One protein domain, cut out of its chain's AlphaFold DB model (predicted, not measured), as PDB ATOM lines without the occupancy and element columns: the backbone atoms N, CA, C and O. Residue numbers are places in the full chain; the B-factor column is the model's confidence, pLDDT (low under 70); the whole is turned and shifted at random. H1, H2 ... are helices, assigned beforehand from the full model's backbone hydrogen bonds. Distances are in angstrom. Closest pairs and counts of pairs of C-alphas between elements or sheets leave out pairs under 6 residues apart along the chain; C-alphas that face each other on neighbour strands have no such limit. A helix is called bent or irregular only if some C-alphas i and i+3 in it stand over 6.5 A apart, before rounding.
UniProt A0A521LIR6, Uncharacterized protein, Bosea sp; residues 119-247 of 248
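Overview. This is residues 119 to 247 of the 248 residues of an uncharacterized protein of Bosea sp (UniProt A0A521LIR6). Two long helices, H2 and H4, run the same way side by side through the middle of a flat slab, and H3 and H5, apart from each other, each fold back on both of them. Short H1 and H6 lie at the margin, H1 near the first part of H2 and H6 near the last part of H4. The printed part has 129 residues with six named helices, H1 to H6 in order, and no named strand; the class is all helix. It is compact, with a radius of gyration of the C-alphas of 14.9 A and spans of 43 by 39 by 19 A.

Along the chain. H1, residues 121 to 129, begins at C-alpha 121 at (110.367, 49.532, 64.882). H2, residues 132 to 159, is the longest helix at 41.0 A, and its C-alpha 132 is at (128.480, 53.873, 63.778). H3, residues 163 to 182, measures 28.9 A; it is irregular, with C-alphas 175 and 178 7.2 A apart and a kink of 49 degrees near residue 176. H4, residues 197 to 217, measures 31.0 A. H5 holds residues 221 to 229. H6, residues 239 to 245, ends at C-alpha 245 at (95.043, 61.000, 69.611).

Arrangement. H2 and H4 are the hub, touching three helices each. H2, with residues 136 to 146 alone, touches H4 at a shallow tilt of 32 degrees, only just short of steep, the same way; the closest C-alphas, of Leu 143 and Leu 204, are 5.3 A apart. Residues 147 to 158 of H2 touch H3, opposite ways at a steep tilt of 45 degrees, closest at the C-alphas of Ser 157 and Met 166, 5.3 A. Residues 149 to 157 of H2 touch H5, opposite ways at a shallow tilt of 8 degrees, closest at the C-alphas of Ala 153 and Ile 223, 6.3 A. H3 and H4 form a hairpin, its closest C-alphas those of Val 165 and Val 214, 6.7 A. H4 and H5 form another, its closest C-alphas those of Ile 215 and Ser 224, 5.1 A. H1 and H2 are close but not clearly touching, with the closest C-alphas, of Leu 127 and Arg 135, at 6.3 A. H4 and H6 are close but not clearly touching, with those of Val 216 and Val 245 at 6.6 A. H3 and H5 are apart, and so are H1 and H6. Each O i to N i+4 pair is within hydrogen-bond range in H2, H4 and H5; the counts are 4 of 5 in H1, 13 of 16 in H3 and 2 of 3 in H6.

Size, cuts and confidence. The two C-alphas farthest apart, of Lys 185 and Gln 247, are 44.6 A apart. The printed part has no cut. The link from H3 to H4, residues 183 to 196, is long. The mean pLDDT of the printed part is 85.3; residues 181 to 187 and 239 to 247 are under 70.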
ATOM      1  N   PHE A 119     111.915  56.039  67.697       95.62
ATOM      2  CA  PHE A 119     112.042  55.522  66.336       95.62
ATOM      3  C   PHE A 119     111.005  54.428  66.082       95.62
ATOM      4  O   PHE A 119     110.730  53.597  66.955       95.62
ATOM      5  N   SER A 120     110.467  54.390  64.864       94.69
ATOM      6  CA  SER A 120     109.624  53.279  64.431       94.69
ATOM      7  C   SER A 120     110.400  51.960  64.528       94.69
ATOM      8  O   SER A 120     111.629  51.935  64.417       94.69
ATOM      9  N   ALA A 121     109.707  50.833  64.721       93.31
ATOM     10  CA  ALA A 121     110.367  49.532  64.882       93.31
ATOM     11  C   ALA A 121     111.294  49.190  63.701       93.31
ATOM     12  O   ALA A 121     112.390  48.667  63.903       93.31
ATOM     13  N   ARG A 122     110.872  49.546  62.479       94.25
ATOM     14  CA  ARG A 122     111.667  49.389  61.256       94.25
ATOM     15  C   ARG A 122     112.949  50.216  61.309       94.25
ATOM     16  O   ARG A 122     114.023  49.671  61.075       94.25
ATOM     17  N   VAL A 123     112.845  51.512  61.611       95.12
ATOM     18  CA  VAL A 123     114.016  52.400  61.656       95.12
ATOM     19  C   VAL A 123     114.954  52.000  62.783       95.12
ATOM     20  O   VAL A 123     116.143  51.849  62.538       95.12
ATOM     21  N   ARG A 124     114.430  51.721  63.977       95.00
ATOM     22  CA  ARG A 124     115.224  51.247  65.117       95.00
ATOM     23  C   ARG A 124     116.061  50.015  64.760       95.00
ATOM     24  O   ARG A 124     117.271  50.046  64.942       95.00
ATOM     25  N   LYS A 125     115.444  48.980  64.175       95.38
ATOM     26  CA  LYS A 125     116.156  47.765  63.743       95.38
ATOM     27  C   LYS A 125     117.255  48.071  62.719       95.38
ATOM     28  O   LYS A 125     118.333  47.495  62.788       95.38
ATOM     29  N   ASN A 126     116.998  48.986  61.782       94.31
ATOM     30  CA  ASN A 126     117.995  49.389  60.789       94.31
ATOM     31  C   ASN A 126     119.168  50.157  61.420       94.31
ATOM     32  O   ASN A 126     120.310  49.938  61.032       94.31
ATOM     33  N   LEU A 127     118.905  51.034  62.395       94.62
ATOM     34  CA  LEU A 127     119.945  51.788  63.103       94.62
ATOM     35  C   LEU A 127     120.818  50.887  63.994       94.62
ATOM     36  O   LEU A 127     121.994  51.192  64.182       94.62
ATOM     37  N   GLU A 128     120.267  49.794  64.530       93.88
ATOM     38  CA  GLU A 128     120.998  48.811  65.348       93.88
ATOM     39  C   GLU A 128     122.065  48.048  64.544       93.88
ATOM     40  O   GLU A 128     123.127  47.739  65.080       93.88
ATOM     41  N   VAL A 129     121.810  47.771  63.261       95.25
ATOM     42  CA  VAL A 129     122.733  47.019  62.385       95.25
ATOM     43  C   VAL A 129     123.652  47.913  61.542       95.25
ATOM     44  O   VAL A 129     124.528  47.414  60.838       95.25
ATOM     45  N   MET A 130     123.444  49.229  61.581       94.69
ATOM     46  CA  MET A 130     124.193  50.210  60.795       94.69
ATOM     47  C   MET A 130     125.570  50.487  61.407       94.69
ATOM     48  O   MET A 130     125.730  50.497  62.630       94.69
ATOM     49  N   ARG A 131     126.578  50.776  60.568       95.44
ATOM     50  CA  ARG A 131     127.899  51.162  61.081       95.44
ATOM     51  C   ARG A 131     127.798  52.481  61.862       95.44
ATOM     52  O   ARG A 131     127.040  53.364  61.453       95.44
ATOM     53  N   PRO A 132     128.590  52.682  62.933       94.81
ATOM     54  CA  PRO A 132     128.480  53.873  63.778       94.81
ATOM     55  C   PRO A 132     128.572  55.204  63.018       94.81
ATOM     56  O   PRO A 132     127.787  56.109  63.291       94.81
ATOM     57  N   LEU A 133     129.483  55.309  62.043       94.38
ATOM     58  CA  LEU A 133     129.633  56.505  61.210       94.38
ATOM     59  C   LEU A 133     128.395  56.775  60.347       94.38
ATOM     60  O   LEU A 133     127.912  57.900  60.288       94.38
ATOM     61  N   GLU A 134     127.882  55.748  59.672       94.88
ATOM     62  CA  GLU A 134     126.711  55.871  58.797       94.88
ATOM     63  C   GLU A 134     125.482  56.293  59.598       94.88
ATOM     64  O   GLU A 134     124.718  57.152  59.160       94.88
ATOM     65  N   ARG A 135     125.343  55.739  60.809       95.56
ATOM     66  CA  ARG A 135     124.293  56.104  61.755       95.56
ATOM     67  C   ARG A 135     124.398  57.568  62.166       95.56
ATOM     68  O   ARG A 135     123.396  58.270  62.113       95.56
ATOM     69  N   ASP A 136     125.589  58.033  62.544       94.69
ATOM     70  CA  ASP A 136     125.823  59.438  62.911       94.69
ATOM     71  C   ASP A 136     125.474  60.387  61.751       94.69
ATOM     72  O   ASP A 136     124.712  61.335  61.932       94.69
ATOM     73  N   ILE A 137     125.946  60.080  60.537       94.62
ATOM     74  CA  ILE A 137     125.637  60.858  59.328       94.62
ATOM     75  C   ILE A 137     124.126  60.897  59.077       94.62
ATOM     76  O   ILE A 137     123.565  61.973  58.867       94.62
ATOM     77  N   LEU A 138     123.451  59.745  59.111       94.62
ATOM     78  CA  LEU A 138     122.013  59.665  58.861       94.62
ATOM     79  C   LEU A 138     121.217  60.490  59.881       94.62
ATOM     80  O   LEU A 138     120.377  61.295  59.484       94.62
ATOM     81  N   ILE A 139     121.507  60.330  61.175       95.38
ATOM     82  CA  ILE A 139     120.818  61.051  62.252       95.38
ATOM     83  C   ILE A 139     120.994  62.564  62.104       95.38
ATOM     84  O   ILE A 139     120.012  63.298  62.210       95.38
ATOM     85  N   ARG A 140     122.204  63.045  61.792       93.38
ATOM     86  CA  ARG A 140     122.451  64.481  61.570       93.38
ATOM     87  C   ARG A 140     121.688  65.022  60.374       93.38
ATOM     88  O   ARG A 140     121.075  66.077  60.482       93.38
ATOM     89  N   ARG A 141     121.662  64.289  59.258       92.31
ATOM     90  CA  ARG A 141     120.878  64.687  58.080       92.31
ATOM     91  C   ARG A 141     119.386  64.764  58.398       92.31
ATOM     92  O   ARG A 141     118.736  65.735  58.029       92.31
ATOM     93  N   MET A 142     118.848  63.767  59.105       94.31
ATOM     94  CA  MET A 142     117.448  63.769  59.545       94.31
ATOM     95  C   MET A 142     117.152  64.960  60.460       94.31
ATOM     96  O   MET A 142     116.133  65.622  60.285       94.31
ATOM     97  N   LEU A 143     118.055  65.266  61.391       94.06
ATOM     98  CA  LEU A 143     117.942  66.406  62.295       94.06
ATOM     99  C   LEU A 143     117.980  67.746  61.549       94.06
ATOM    100  O   LEU A 143     117.099  68.575  61.771       94.06
ATOM    101  N   SER A 144     118.924  67.938  60.622       91.94
ATOM    102  CA  SER A 144     118.984  69.124  59.758       91.94
ATOM    103  C   SER A 144     117.708  69.297  58.945       91.94
ATOM    104  O   SER A 144     117.107  70.363  59.002       91.94
ATOM    105  N   LEU A 145     117.234  68.251  58.265       91.81
ATOM    106  CA  LEU A 145     116.001  68.324  57.475       91.81
ATOM    107  C   LEU A 145     114.766  68.611  58.341       91.81
ATOM    108  O   LEU A 145     113.913  69.403  57.951       91.81
ATOM    109  N   THR A 146     114.689  68.019  59.534       94.25
ATOM    110  CA  THR A 146     113.586  68.261  60.479       94.25
ATOM    111  C   THR A 146     113.601  69.704  60.984       94.25
ATOM    112  O   THR A 146     112.556  70.349  61.028       94.25
ATOM    113  N   ALA A 147     114.777  70.243  61.315       92.56
ATOM    114  CA  ALA A 147     114.945  71.634  61.731       92.56
ATOM    115  C   ALA A 147     114.615  72.628  60.602       92.56
ATOM    116  O   ALA A 147     113.911  73.613  60.833       92.56
ATOM    117  N   GLU A 148     115.074  72.356  59.376       90.50
ATOM    118  CA  GLU A 148     114.741  73.146  58.184       90.50
ATOM    119  C   GLU A 148     113.222  73.135  57.925       90.50
ATOM    120  O   GLU A 148     112.622  74.190  57.699       90.50
ATOM    121  N   GLY A 149     112.586  71.965  58.031       90.81
ATOM    122  CA  GLY A 149     111.141  71.797  57.884       90.81
ATOM    123  C   GLY A 149     110.325  72.512  58.963       90.81
ATOM    124  O   GLY A 149     109.334  73.164  58.644       90.81
ATOM    125  N   LEU A 150     110.765  72.464  60.224       91.75
ATOM    126  CA  LEU A 150     110.159  73.211  61.332       91.75
ATOM    127  C   LEU A 150     110.201  74.723  61.092       91.75
ATOM    128  O   LEU A 150     109.192  75.406  61.253       91.75
ATOM    129  N   ALA A 151     111.354  75.241  60.662       89.06
ATOM    130  CA  ALA A 151     111.502  76.658  60.351       89.06
ATOM    131  C   ALA A 151     110.609  77.088  59.174       89.06
ATOM    132  O   ALA A 151     110.123  78.219  59.153       89.06
ATOM    133  N   LEU A 152     110.379  76.200  58.200       87.94
ATOM    134  CA  LEU A 152     109.419  76.431  57.120       87.94
ATOM    135  C   LEU A 152     107.975  76.427  57.640       87.94
ATOM    136  O   LEU A 152     107.219  77.338  57.314       87.94
ATOM    137  N   ALA A 153     107.605  75.448  58.469       89.12
ATOM    138  CA  ALA A 153     106.269  75.347  59.053       89.12
ATOM    139  C   ALA A 153     105.921  76.570  59.918       89.12
ATOM    140  O   ALA A 153     104.806  77.078  59.823       89.12
ATOM    141  N   ALA A 154     106.877  77.097  60.692       88.25
ATOM    142  CA  ALA A 154     106.691  78.324  61.470       88.25
ATOM    143  C   ALA A 154     106.335  79.526  60.572       88.25
ATOM    144  O   ALA A 154     105.353  80.215  60.829       88.25
ATOM    145  N   ARG A 155     107.065  79.717  59.461       85.25
ATOM    146  CA  ARG A 155     106.793  80.793  58.485       85.25
ATOM    147  C   ARG A 155     105.444  80.636  57.783       85.25
ATOM    148  O   ARG A 155     104.790  81.624  57.478       85.25
ATOM    149  N   LEU A 156     105.036  79.402  57.493       85.06
ATOM    150  CA  LEU A 156     103.723  79.135  56.898       85.06
ATOM    151  C   LEU A 156     102.589  79.377  57.900       85.06
ATOM    152  O   LEU A 156     101.541  79.874  57.511       85.06
ATOM    153  N   SER A 157     102.819  79.077  59.182       84.06
ATOM    154  CA  SER A 157     101.849  79.319  60.258       84.06
ATOM    155  C   SER A 157     101.599  80.808  60.483       84.06
ATOM    156  O   SER A 157     100.459  81.200  60.706       84.06
ATOM    157  N   GLU A 158     102.646  81.632  60.369       81.62
ATOM    158  CA  GLU A 158     102.543  83.097  60.384       81.62
ATOM    159  C   GLU A 158     101.637  83.601  59.249       81.62
ATOM    160  O   GLU A 158     100.735  84.400  59.478       81.62
ATOM    161  N   ALA A 159     101.815  83.070  58.036       77.25
ATOM    162  CA  ALA A 159     100.992  83.436  56.884       77.25
ATOM    163  C   ALA A 159      99.529  82.955  56.980       77.25
ATOM    164  O   ALA A 159      98.662  83.533  56.329       77.25
ATOM    165  N   ALA A 160      99.263  81.902  57.758       74.75
ATOM    166  CA  ALA A 160      97.937  81.310  57.946       74.75
ATOM    167  C   ALA A 160      97.189  81.837  59.188       74.75
ATOM    168  O   ALA A 160      96.102  81.351  59.489       74.75
ATOM    169  N   GLU A 161      97.764  82.793  59.931       77.75
ATOM    170  CA  GLU A 161      97.206  83.351  61.178       77.75
ATOM    171  C   GLU A 161      96.914  82.297  62.279       77.75
ATOM    172  O   GLU A 161      96.121  82.521  63.196       77.75
ATOM    173  N   ALA A 162      97.601  81.149  62.248       77.19
ATOM    174  CA  ALA A 162      97.436  80.054  63.207       77.19
ATOM    175  C   ALA A 162      98.202  80.317  64.524       77.19
ATOM    176  O   ALA A 162      99.204  79.662  64.822       77.19
ATOM    177  N   ALA A 163      97.746  81.292  65.319       76.50
ATOM    178  CA  ALA A 163      98.501  81.890  66.432       76.50
ATOM    179  C   ALA A 163      99.043  80.901  67.493       76.50
ATOM    180  O   ALA A 163     100.185  81.037  67.944       76.50
ATOM    181  N   GLU A 164      98.258  79.894  67.893       77.25
ATOM    182  CA  GLU A 164      98.675  78.912  68.912       77.25
ATOM    183  C   GLU A 164      99.780  77.968  68.400       77.25
ATOM    184  O   GLU A 164     100.790  77.728  69.076       77.25
ATOM    185  N   VAL A 165      99.622  77.480  67.167       83.56
ATOM    186  CA  VAL A 165     100.602  76.620  66.486       83.56
ATOM    187  C   VAL A 165     101.875  77.406  66.187       83.56
ATOM    188  O   VAL A 165     102.977  76.926  66.461       83.56
ATOM    189  N   MET A 166     101.727  78.643  65.708       83.44
ATOM    190  CA  MET A 166     102.826  79.561  65.418       83.44
ATOM    191  C   MET A 166     103.702  79.785  66.653       83.44
ATOM    192  O   MET A 166     104.901  79.530  66.592       83.44
ATOM    193  N   THR A 167     103.113  80.142  67.800       85.00
ATOM    194  CA  THR A 167     103.863  80.395  69.047       85.00
ATOM    195  C   THR A 167     104.687  79.172  69.471       85.00
ATOM    196  O   THR A 167     105.843  79.280  69.900       85.00
ATOM    197  N   THR A 168     104.111  77.976  69.317       86.44
ATOM    198  CA  THR A 168     104.789  76.716  69.646       86.44
ATOM    199  C   THR A 168     105.951  76.441  68.689       86.44
ATOM    200  O   THR A 168     107.072  76.182  69.134       86.44
ATOM    201  N   LEU A 169     105.722  76.544  67.376       88.06
ATOM    202  CA  LEU A 169     106.748  76.320  66.353       88.06
ATOM    203  C   LEU A 169     107.872  77.362  66.411       88.06
ATOM    204  O   LEU A 169     109.043  77.016  66.225       88.06
ATOM    205  N   GLU A 170     107.555  78.615  66.725       86.62
ATOM    206  CA  GLU A 170     108.534  79.674  66.962       86.62
ATOM    207  C   GLU A 170     109.401  79.365  68.176       86.62
ATOM    208  O   GLU A 170     110.623  79.454  68.087       86.62
ATOM    209  N   THR A 171     108.801  78.929  69.286       88.12
ATOM    210  CA  THR A 171     109.545  78.545  70.494       88.12
ATOM    211  C   THR A 171     110.532  77.410  70.203       88.12
ATOM    212  O   THR A 171     111.689  77.446  70.637       88.12
ATOM    213  N   ILE A 172     110.108  76.404  69.431       88.94
ATOM    214  CA  ILE A 172     110.981  75.306  68.991       88.94
ATOM    215  C   ILE A 172     112.094  75.848  68.081       88.94
ATOM    216  O   ILE A 172     113.271  75.560  68.298       88.94
ATOM    217  N   THR A 173     111.755  76.684  67.100       87.62
ATOM    218  CA  THR A 173     112.718  77.244  66.138       87.62
ATOM    219  C   THR A 173     113.745  78.160  66.815       87.62
ATOM    220  O   THR A 173     114.932  78.105  66.490       87.62
ATOM    221  N   GLN A 174     113.335  78.959  67.803       85.88
ATOM    222  CA  GLN A 174     114.223  79.810  68.601       85.88
ATOM    223  C   GLN A 174     115.262  78.984  69.368       85.88
ATOM    224  O   GLN A 174     116.430  79.367  69.422       85.88
ATOM    225  N   ARG A 175     114.890  77.805  69.886       88.00
ATOM    226  CA  ARG A 175     115.849  76.882  70.524       88.00
ATOM    227  C   ARG A 175     116.895  76.345  69.552       88.00
ATOM    228  O   ARG A 175     118.001  76.019  69.974       88.00
ATOM    229  N   LEU A 176     116.562  76.262  68.266       88.88
ATOM    230  CA  LEU A 176     117.477  75.816  67.215       88.88
ATOM    231  C   LEU A 176     118.341  76.953  66.648       88.88
ATOM    232  O   LEU A 176     119.289  76.696  65.906       88.88
ATOM    233  N   HIS A 177     118.069  78.207  67.021       85.38
ATOM    234  CA  HIS A 177     118.799  79.380  66.544       85.38
ATOM    235  C   HIS A 177     120.334  79.293  66.701       85.38
ATOM    236  O   HIS A 177     121.033  79.696  65.764       85.38
ATOM    237  N   PRO A 178     120.906  78.731  67.791       83.38
ATOM    238  CA  PRO A 178     122.357  78.556  67.903       83.38
ATOM    239  C   PRO A 178     122.975  77.751  66.748       83.38
ATOM    240  O   PRO A 178     124.053  78.089  66.263       83.38
ATOM    241  N   PHE A 179     122.261  76.745  66.239       84.38
ATOM    242  CA  PHE A 179     122.701  75.892  65.128       84.38
ATOM    243  C   PHE A 179     122.532  76.554  63.754       84.38
ATOM    244  O   PHE A 179     123.171  76.163  62.776       84.38
ATOM    245  N   ARG A 180     121.708  77.605  63.663       81.81
ATOM    246  CA  ARG A 180     121.550  78.407  62.442       81.81
ATOM    247  C   ARG A 180     122.749  79.324  62.202       81.81
ATOM    248  O   ARG A 180     123.161  79.526  61.061       81.81
ATOM    249  N   ALA A 181     123.349  79.856  63.269       65.56
ATOM    250  CA  ALA A 181     124.565  80.664  63.170       65.56
ATOM    251  C   ALA A 181     125.765  79.848  62.654       65.56
ATOM    252  O   ALA A 181     126.576  80.368  61.883       65.56
ATOM    253  N   ALA A 182     125.843  78.563  63.014       64.31
ATOM    254  CA  ALA A 182     126.820  77.633  62.450       64.31
ATOM    255  C   ALA A 182     126.587  77.409  60.941       64.31
ATOM    256  O   ALA A 182     127.527  77.361  60.148       64.31
ATOM    257  N   ALA A 183     125.328  77.418  60.504       63.69
ATOM    258  CA  ALA A 183     124.942  77.190  59.119       63.69
ATOM    259  C   ALA A 183     124.966  78.432  58.205       63.69
ATOM    260  O   ALA A 183     124.420  78.356  57.110       63.69
ATOM    261  N   ARG A 184     125.604  79.560  58.571       60.81
ATOM    262  CA  ARG A 184     125.602  80.848  57.817       60.81
ATOM    263  C   ARG A 184     125.846  80.764  56.297       60.81
ATOM    264  O   ARG A 184     125.453  81.676  55.577       60.81
ATOM    265  N   LYS A 185     126.459  79.689  55.792       63.66
ATOM    266  CA  LYS A 185     126.617  79.415  54.348       63.66
ATOM    267  C   LYS A 185     125.330  78.924  53.651       63.66
ATOM    268  O   LYS A 185     125.321  78.765  52.435       63.66
ATOM    269  N   ARG A 186     124.248  78.694  54.400       67.94
ATOM    270  CA  ARG A 186     122.898  78.346  53.942       67.94
ATOM    271  C   ARG A 186     121.873  79.277  54.611       67.94
ATOM    272  O   ARG A 186     121.701  79.195  55.824       67.94
ATOM    273  N   PRO A 187     121.111  80.088  53.854       62.72
ATOM    274  CA  PRO A 187     120.136  81.040  54.415       62.72
ATOM    275  C   PRO A 187     119.086  80.417  55.360       62.72
ATOM    276  O   PRO A 187     118.597  81.071  56.289       62.72
ATOM    277  N   ASN A 188     118.760  79.141  55.136       72.38
ATOM    278  CA  ASN A 188     117.782  78.377  55.912       72.38
ATOM    279  C   ASN A 188     118.374  77.127  56.581       72.38
ATOM    280  O   ASN A 188     117.611  76.352  57.133       72.38
ATOM    281  N   GLY A 189     119.692  76.912  56.514       82.25
ATOM    282  CA  GLY A 189     120.297  75.667  56.986       82.25
ATOM    283  C   GLY A 189     120.436  75.596  58.504       82.25
ATOM    284  O   GLY A 189     120.484  76.625  59.182       82.25
ATOM    285  N   PHE A 190     120.577  74.374  59.009       87.12
ATOM    286  CA  PHE A 190     120.980  74.089  60.384       87.12
ATOM    287  C   PHE A 190     122.156  73.117  60.396       87.12
ATOM    288  O   PHE A 190     122.173  72.142  59.638       87.12
ATOM    289  N   ASP A 191     123.123  73.393  61.266       83.75
ATOM    290  CA  ASP A 191     124.352  72.622  61.399       83.75
ATOM    291  C   ASP A 191     124.551  72.189  62.852       83.75
ATOM    292  O   ASP A 191     124.542  73.010  63.771       83.75
ATOM    293  N   PHE A 192     124.714  70.882  63.038       86.44
ATOM    294  CA  PHE A 192     124.778  70.223  64.337       86.44
ATOM    295  C   PHE A 192     126.135  69.559  64.588       86.44
ATOM    296  O   PHE A 192     126.238  68.752  65.508       86.44
ATOM    297  N   ASP A 193     127.172  69.867  63.800       78.81
ATOM    298  CA  ASP A 193     128.487  69.205  63.845       78.81
ATOM    299  C   ASP A 193     129.125  69.161  65.250       78.81
ATOM    300  O   ASP A 193     129.815  68.195  65.578       78.81
ATOM    301  N   GLY A 194     128.842  70.140  66.118       77.94
ATOM    302  CA  GLY A 194     129.347  70.161  67.498       77.94
ATOM    303  C   GLY A 194     128.608  69.272  68.503       77.94
ATOM    304  O   GLY A 194     129.069  69.123  69.632       77.94
ATOM    305  N   LEU A 195     127.478  68.664  68.134       85.69
ATOM    306  CA  LEU A 195     126.822  67.671  68.987       85.69
ATOM    307  C   LEU A 195     127.549  66.333  68.899       85.69
ATOM    308  O   LEU A 195     127.919  65.892  67.811       85.69
ATOM    309  N   ASN A 196     127.685  65.631  70.024       89.06
ATOM    310  CA  ASN A 196     128.056  64.219  69.986       89.06
ATOM    311  C   ASN A 196     126.901  63.371  69.384       89.06
ATOM    312  O   ASN A 196     125.764  63.851  69.307       89.06
ATOM    313  N   PRO A 197     127.164  62.131  68.923       90.06
ATOM    314  CA  PRO A 197     126.150  61.321  68.239       90.06
ATOM    315  C   PRO A 197     124.894  61.039  69.076       90.06
ATOM    316  O   PRO A 197     123.785  61.023  68.543       90.06
ATOM    317  N   GLU A 198     125.049  60.841  70.387       90.69
ATOM    318  CA  GLU A 198     123.933  60.570  71.299       90.69
ATOM    319  C   GLU A 198     123.043  61.805  71.447       90.69
ATOM    320  O   GLU A 198     121.840  61.724  71.212       90.69
ATOM    321  N   ALA A 199     123.634  62.971  71.710       89.94
ATOM    322  CA  ALA A 199     122.928  64.242  71.830       89.94
ATOM    323  C   ALA A 199     122.187  64.624  70.538       89.94
ATOM    324  O   ALA A 199     121.063  65.124  70.598       89.94
ATOM    325  N   ALA A 200     122.774  64.356  69.366       91.75
ATOM    326  CA  ALA A 200     122.103  64.572  68.083       91.75
ATOM    327  C   ALA A 200     120.853  63.684  67.941       91.75
ATOM    328  O   ALA A 200     119.791  64.156  67.531       91.75
ATOM    329  N   GLN A 201     120.956  62.409  68.327       94.19
ATOM    330  CA  GLN A 201     119.825  61.482  68.311       94.19
ATOM    331  C   GLN A 201     118.737  61.890  69.312       94.19
ATOM    332  O   GLN A 201     117.549  61.845  68.990       94.19
ATOM    333  N   GLU A 202     119.124  62.289  70.521       91.88
ATOM    334  CA  GLU A 202     118.182  62.739  71.541       91.88
ATOM    335  C   GLU A 202     117.424  63.991  71.111       91.88
ATOM    336  O   GLU A 202     116.203  64.042  71.268       91.88
ATOM    337  N   LEU A 203     118.127  64.966  70.530       92.12
ATOM    338  CA  LEU A 203     117.513  66.183  70.015       92.12
ATOM    339  C   LEU A 203     116.545  65.873  68.868       92.12
ATOM    340  O   LEU A 203     115.432  66.391  68.871       92.12
ATOM    341  N   LEU A 204     116.914  64.984  67.938       95.12
ATOM    342  CA  LEU A 204     116.021  64.539  66.861       95.12
ATOM    343  C   LEU A 204     114.723  63.938  67.415       95.12
ATOM    344  O   LEU A 204     113.633  64.318  66.991       95.12
ATOM    345  N   LEU A 205     114.824  63.020  68.379       94.19
ATOM    346  CA  LEU A 205     113.652  62.381  68.983       94.19
ATOM    347  C   LEU A 205     112.822  63.353  69.826       94.19
ATOM    348  O   LEU A 205     111.599  63.213  69.894       94.19
ATOM    349  N   GLN A 206     113.460  64.331  70.467       91.75
ATOM    350  CA  GLN A 206     112.760  65.390  71.179       91.75
ATOM    351  C   GLN A 206     111.952  66.261  70.215       91.75
ATOM    352  O   GLN A 206     110.751  66.415  70.420       91.75
ATOM    353  N   LEU A 207     112.580  66.769  69.149       92.81
ATOM    354  CA  LEU A 207     111.898  67.577  68.135       92.81
ATOM    355  C   LEU A 207     110.759  66.798  67.483       92.81
ATOM    356  O   LEU A 207     109.664  67.326  67.346       92.81
ATOM    357  N   ALA A 208     110.979  65.526  67.144       94.44
ATOM    358  CA  ALA A 208     109.929  64.689  66.582       94.44
ATOM    359  C   ALA A 208     108.737  64.533  67.540       94.44
ATOM    360  O   ALA A 208     107.589  64.567  67.111       94.44
ATOM    361  N   GLY A 209     108.991  64.394  68.844       91.94
ATOM    362  CA  GLY A 209     107.939  64.324  69.857       91.94
ATOM    363  C   GLY A 209     107.143  65.620  69.998       91.94
ATOM    364  O   GLY A 209     105.917  65.583  70.077       91.94
ATOM    365  N   GLU A 210     107.832  66.759  69.960       90.56
ATOM    366  CA  GLU A 210     107.213  68.088  69.952       90.56
ATOM    367  C   GLU A 210     106.388  68.307  68.669       90.56
ATOM    368  O   GLU A 210     105.260  68.783  68.745       90.56
ATOM    369  N   ILE A 211     106.881  67.870  67.504       92.88
ATOM    370  CA  ILE A 211     106.136  67.904  66.235       92.88
ATOM    371  C   ILE A 211     104.870  67.049  66.316       92.88
ATOM    372  O   ILE A 211     103.799  67.514  65.936       92.88
ATOM    373  N   TRP A 212     104.962  65.823  66.841       92.94
ATOM    374  CA  TRP A 212     103.782  64.979  67.045       92.94
ATOM    375  C   TRP A 212     102.745  65.648  67.944       92.94
ATOM    376  O   TRP A 212     101.557  65.516  67.680       92.94
ATOM    377  N   LEU A 213     103.178  66.374  68.977       88.94
ATOM    378  CA  LEU A 213     102.273  67.140  69.827       88.94
ATOM    379  C   LEU A 213     101.577  68.253  69.035       88.94
ATOM    380  O   LEU A 213     100.360  68.370  69.118       88.94
ATOM    381  N   VAL A 214     102.325  69.024  68.240       89.62
ATOM    382  CA  VAL A 214     101.754  70.091  67.404       89.62
ATOM    383  C   VAL A 214     100.741  69.525  66.411       89.62
ATOM    384  O   VAL A 214      99.651  70.066  66.312       89.62
ATOM    385  N   ILE A 215     101.043  68.407  65.742       90.69
ATOM    386  CA  ILE A 215     100.129  67.748  64.789       90.69
ATOM    387  C   ILE A 215      98.767  67.431  65.425       90.69
ATOM    388  O   ILE A 215      97.748  67.538  64.753       90.69
ATOM    389  N   VAL A 216      98.744  67.032  66.701       86.75
ATOM    390  CA  VAL A 216      97.507  66.664  67.414       86.75
ATOM    391  C   VAL A 216      96.628  67.872  67.723       86.75
ATOM    392  O   VAL A 216      95.413  67.731  67.762       86.75
ATOM    393  N   PHE A 217      97.229  69.043  67.934       83.44
ATOM    394  CA  PHE A 217      96.520  70.279  68.283       83.44
ATOM    395  C   PHE A 217      96.457  71.282  67.122       83.44
ATOM    396  O   PHE A 217      96.078  72.431  67.321       83.44
ATOM    397  N   CYS A 218      96.876  70.882  65.920       84.62
ATOM    398  CA  CYS A 218      96.897  71.741  64.746       84.62
ATOM    399  C   CYS A 218      95.642  71.502  63.906       84.62
ATOM    400  O   CYS A 218      95.516  70.465  63.254       84.62
ATOM    401  N   ASP A 219      94.748  72.492  63.894       83.75
ATOM    402  CA  ASP A 219      93.521  72.469  63.087       83.75
ATOM    403  C   ASP A 219      93.781  72.749  61.595       83.75
ATOM    404  O   ASP A 219      92.976  72.395  60.729       83.75
ATOM    405  N   ASP A 220      94.919  73.367  61.265       86.25
ATOM    406  CA  ASP A 220      95.315  73.627  59.885       86.25
ATOM    407  C   ASP A 220      95.851  72.350  59.224       86.25
ATOM    408  O   ASP A 220      96.930  71.836  59.540       86.25
ATOM    409  N   ARG A 221      95.096  71.849  58.245       86.44
ATOM    410  CA  ARG A 221      95.437  70.623  57.522       86.44
ATOM    411  C   ARG A 221      96.757  70.724  56.758       86.44
ATOM    412  O   ARG A 221      97.498  69.749  56.720       86.44
ATOM    413  N   GLN A 222      97.059  71.866  56.147       87.31
ATOM    414  CA  GLN A 222      98.269  72.030  55.345       87.31
ATOM    415  C   GLN A 222      99.520  72.007  56.232       87.31
ATOM    416  O   GLN A 222     100.509  71.354  55.890       87.31
ATOM    417  N   ILE A 223      99.471  72.682  57.381       87.50
ATOM    418  CA  ILE A 223     100.559  72.687  58.366       87.50
ATOM    419  C   ILE A 223     100.694  71.304  59.008       87.50
ATOM    420  O   ILE A 223     101.808  70.790  59.114       87.50
ATOM    421  N   SER A 224      99.581  70.665  59.377       89.50
ATOM    422  CA  SER A 224      99.572  69.318  59.956       89.50
ATOM    423  C   SER A 224     100.153  68.269  58.999       89.50
ATOM    424  O   SER A 224     101.029  67.496  59.395       89.50
ATOM    425  N   ASP A 225      99.757  68.286  57.721       91.19
ATOM    426  CA  ASP A 225     100.285  67.382  56.694       91.19
ATOM    427  C   ASP A 225     101.787  67.628  56.468       91.19
ATOM    428  O   ASP A 225     102.573  66.677  56.453       91.19
ATOM    429  N   LEU A 226     102.227  68.892  56.388       90.81
ATOM    430  CA  LEU A 226     103.651  69.231  56.297       90.81
ATOM    431  C   LEU A 226     104.431  68.672  57.491       90.81
ATOM    432  O   LEU A 226     105.408  67.949  57.305       90.81
ATOM    433  N   LEU A 227     104.002  68.975  58.716       92.50
ATOM    434  CA  LEU A 227     104.660  68.514  59.936       92.50
ATOM    435  C   LEU A 227     104.712  66.987  60.011       92.50
ATOM    436  O   LEU A 227     105.726  66.422  60.419       92.50
ATOM    437  N   ARG A 228     103.655  66.305  59.563       94.25
ATOM    438  CA  ARG A 228     103.597  64.846  59.521       94.25
ATOM    439  C   ARG A 228     104.650  64.263  58.580       94.25
ATOM    440  O   ARG A 228     105.377  63.357  58.998       94.25
ATOM    441  N   THR A 229     104.823  64.833  57.381       94.50
ATOM    442  CA  THR A 229     105.868  64.388  56.434       94.50
ATOM    443  C   THR A 229     107.283  64.492  57.013       94.50
ATOM    444  O   THR A 229     108.162  63.721  56.627       94.50
ATOM    445  N   LEU A 230     107.508  65.393  57.981       94.00
ATOM    446  CA  LEU A 230     108.806  65.566  58.634       94.00
ATOM    447  C   LEU A 230     109.157  64.461  59.629       94.00
ATOM    448  O   LEU A 230     110.329  64.362  59.970       94.00
ATOM    449  N   VAL A 231     108.199  63.679  60.146       94.88
ATOM    450  CA  VAL A 231     108.456  62.776  61.291       94.88
ATOM    451  C   VAL A 231     107.883  61.370  61.145       94.88
ATOM    452  O   VAL A 231     108.443  60.429  61.721       94.88
ATOM    453  N   GLU A 232     106.814  61.182  60.365       94.38
ATOM    454  CA  GLU A 232     106.092  59.903  60.288       94.38
ATOM    455  C   GLU A 232     106.915  58.771  59.669       94.38
ATOM    456  O   GLU A 232     106.778  57.609  60.047       94.38
ATOM    457  N   GLY A 233     107.830  59.113  58.757       93.44
ATOM    458  CA  GLY A 233     108.662  58.129  58.070       93.44
ATOM    459  C   GLY A 233     109.640  57.403  58.997       93.44
ATOM    460  O   GLY A 233     110.102  56.309  58.664       93.44
ATOM    461  N   TYR A 234     109.965  57.980  60.162       94.56
ATOM    462  CA  TYR A 234     111.008  57.441  61.035       94.56
ATOM    463  C   TYR A 234     110.690  57.405  62.524       94.56
ATOM    464  O   TYR A 234     111.356  56.659  63.248       94.56
ATOM    465  N   THR A 235     109.681  58.131  62.997       95.44
ATOM    466  CA  THR A 235     109.272  58.103  64.403       95.44
ATOM    467  C   THR A 235     107.827  57.688  64.588       95.44
ATOM    468  O   THR A 235     107.010  57.737  63.676       95.44
ATOM    469  N   VAL A 236     107.527  57.296  65.819       93.19
ATOM    470  CA  VAL A 236     106.179  57.146  66.349       93.19
ATOM    471  C   VAL A 236     106.054  57.981  67.629       93.19
ATOM    472  O   VAL A 236     107.024  58.070  68.400       93.19
ATOM    473  N   PRO A 237     104.884  58.590  67.892       89.25
ATOM    474  CA  PRO A 237     104.636  59.262  69.160       89.25
ATOM    475  C   PRO A 237     104.656  58.240  70.304       89.25
ATOM    476  O   PRO A 237     104.283  57.077  70.133       89.25
ATOM    477  N   LYS A 238     105.088  58.651  71.501       80.19
ATOM    478  CA  LYS A 238     105.041  57.767  72.675       80.19
ATOM    479  C   LYS A 238     103.592  57.487  73.118       80.19
ATOM    480  O   LYS A 238     102.721  58.324  72.893       80.19
ATOM    481  N   PRO A 239     103.328  56.368  73.827       64.50
ATOM    482  CA  PRO A 239     101.983  55.970  74.270       64.50
ATOM    483  C   PRO A 239     101.196  57.049  75.028       64.50
ATOM    484  O   PRO A 239      99.987  57.165  74.866       64.50
ATOM    485  N   VAL A 240     101.885  57.886  75.811       60.94
ATOM    486  CA  VAL A 240     101.266  59.007  76.545       60.94
ATOM    487  C   VAL A 240     100.605  60.015  75.594       60.94
ATOM    488  O   VAL A 240      99.574  60.590  75.929       60.94
ATOM    489  N   LEU A 241     101.171  60.198  74.398       57.50
ATOM    490  CA  LEU A 241     100.603  61.033  73.341       57.50
ATOM    491  C   LEU A 241      99.492  60.289  72.579       57.50
ATOM    492  O   LEU A 241      98.457  60.884  72.308       57.50
ATOM    493  N   LEU A 242      99.652  58.984  72.310       55.00
ATOM    494  CA  LEU A 242      98.648  58.147  71.625       55.00
ATOM    495  C   LEU A 242      97.282  58.137  72.332       55.00
ATOM    496  O   LEU A 242      96.256  58.193  71.661       55.00
ATOM    497  N   ASN A 243      97.255  58.144  73.668       51.31
ATOM    498  CA  ASN A 243      96.000  58.206  74.428       51.31
ATOM    499  C   ASN A 243      95.204  59.505  74.202       51.31
ATOM    500  O   ASN A 243      93.998  59.505  74.417       51.31
ATOM    501  N   ARG A 244      95.852  60.592  73.759       51.06
ATOM    502  CA  ARG A 244      95.180  61.850  73.389       51.06
ATOM    503  C   ARG A 244      94.741  61.882  71.922       51.06
ATOM    504  O   ARG A 244      93.770  62.553  71.619       51.06
ATOM    505  N   VAL A 245      95.402  61.122  71.042       46.66
ATOM    506  CA  VAL A 245      95.043  61.000  69.611       46.66
ATOM    507  C   VAL A 245      93.757  60.199  69.402       46.66
ATOM    508  O   VAL A 245      93.037  60.441  68.449       46.66
ATOM    509  N   ILE A 246      93.455  59.240  70.282       42.62
ATOM    510  CA  ILE A 246      92.248  58.396  70.171       42.62
ATOM    511  C   ILE A 246      90.997  59.106  70.742       42.62
ATOM    512  O   ILE A 246      89.884  58.616  70.583       42.62
ATOM    513  N   GLN A 247      91.164  60.251  71.415       37.91
ATOM    514  CA  GLN A 247      90.074  60.996  72.062       37.91
ATOM    515  C   GLN A 247      89.690  62.312  71.361       37.91
ATOM    516  O   GLN A 247      88.747  62.956  71.816       37.91
TER     517      GLN A 247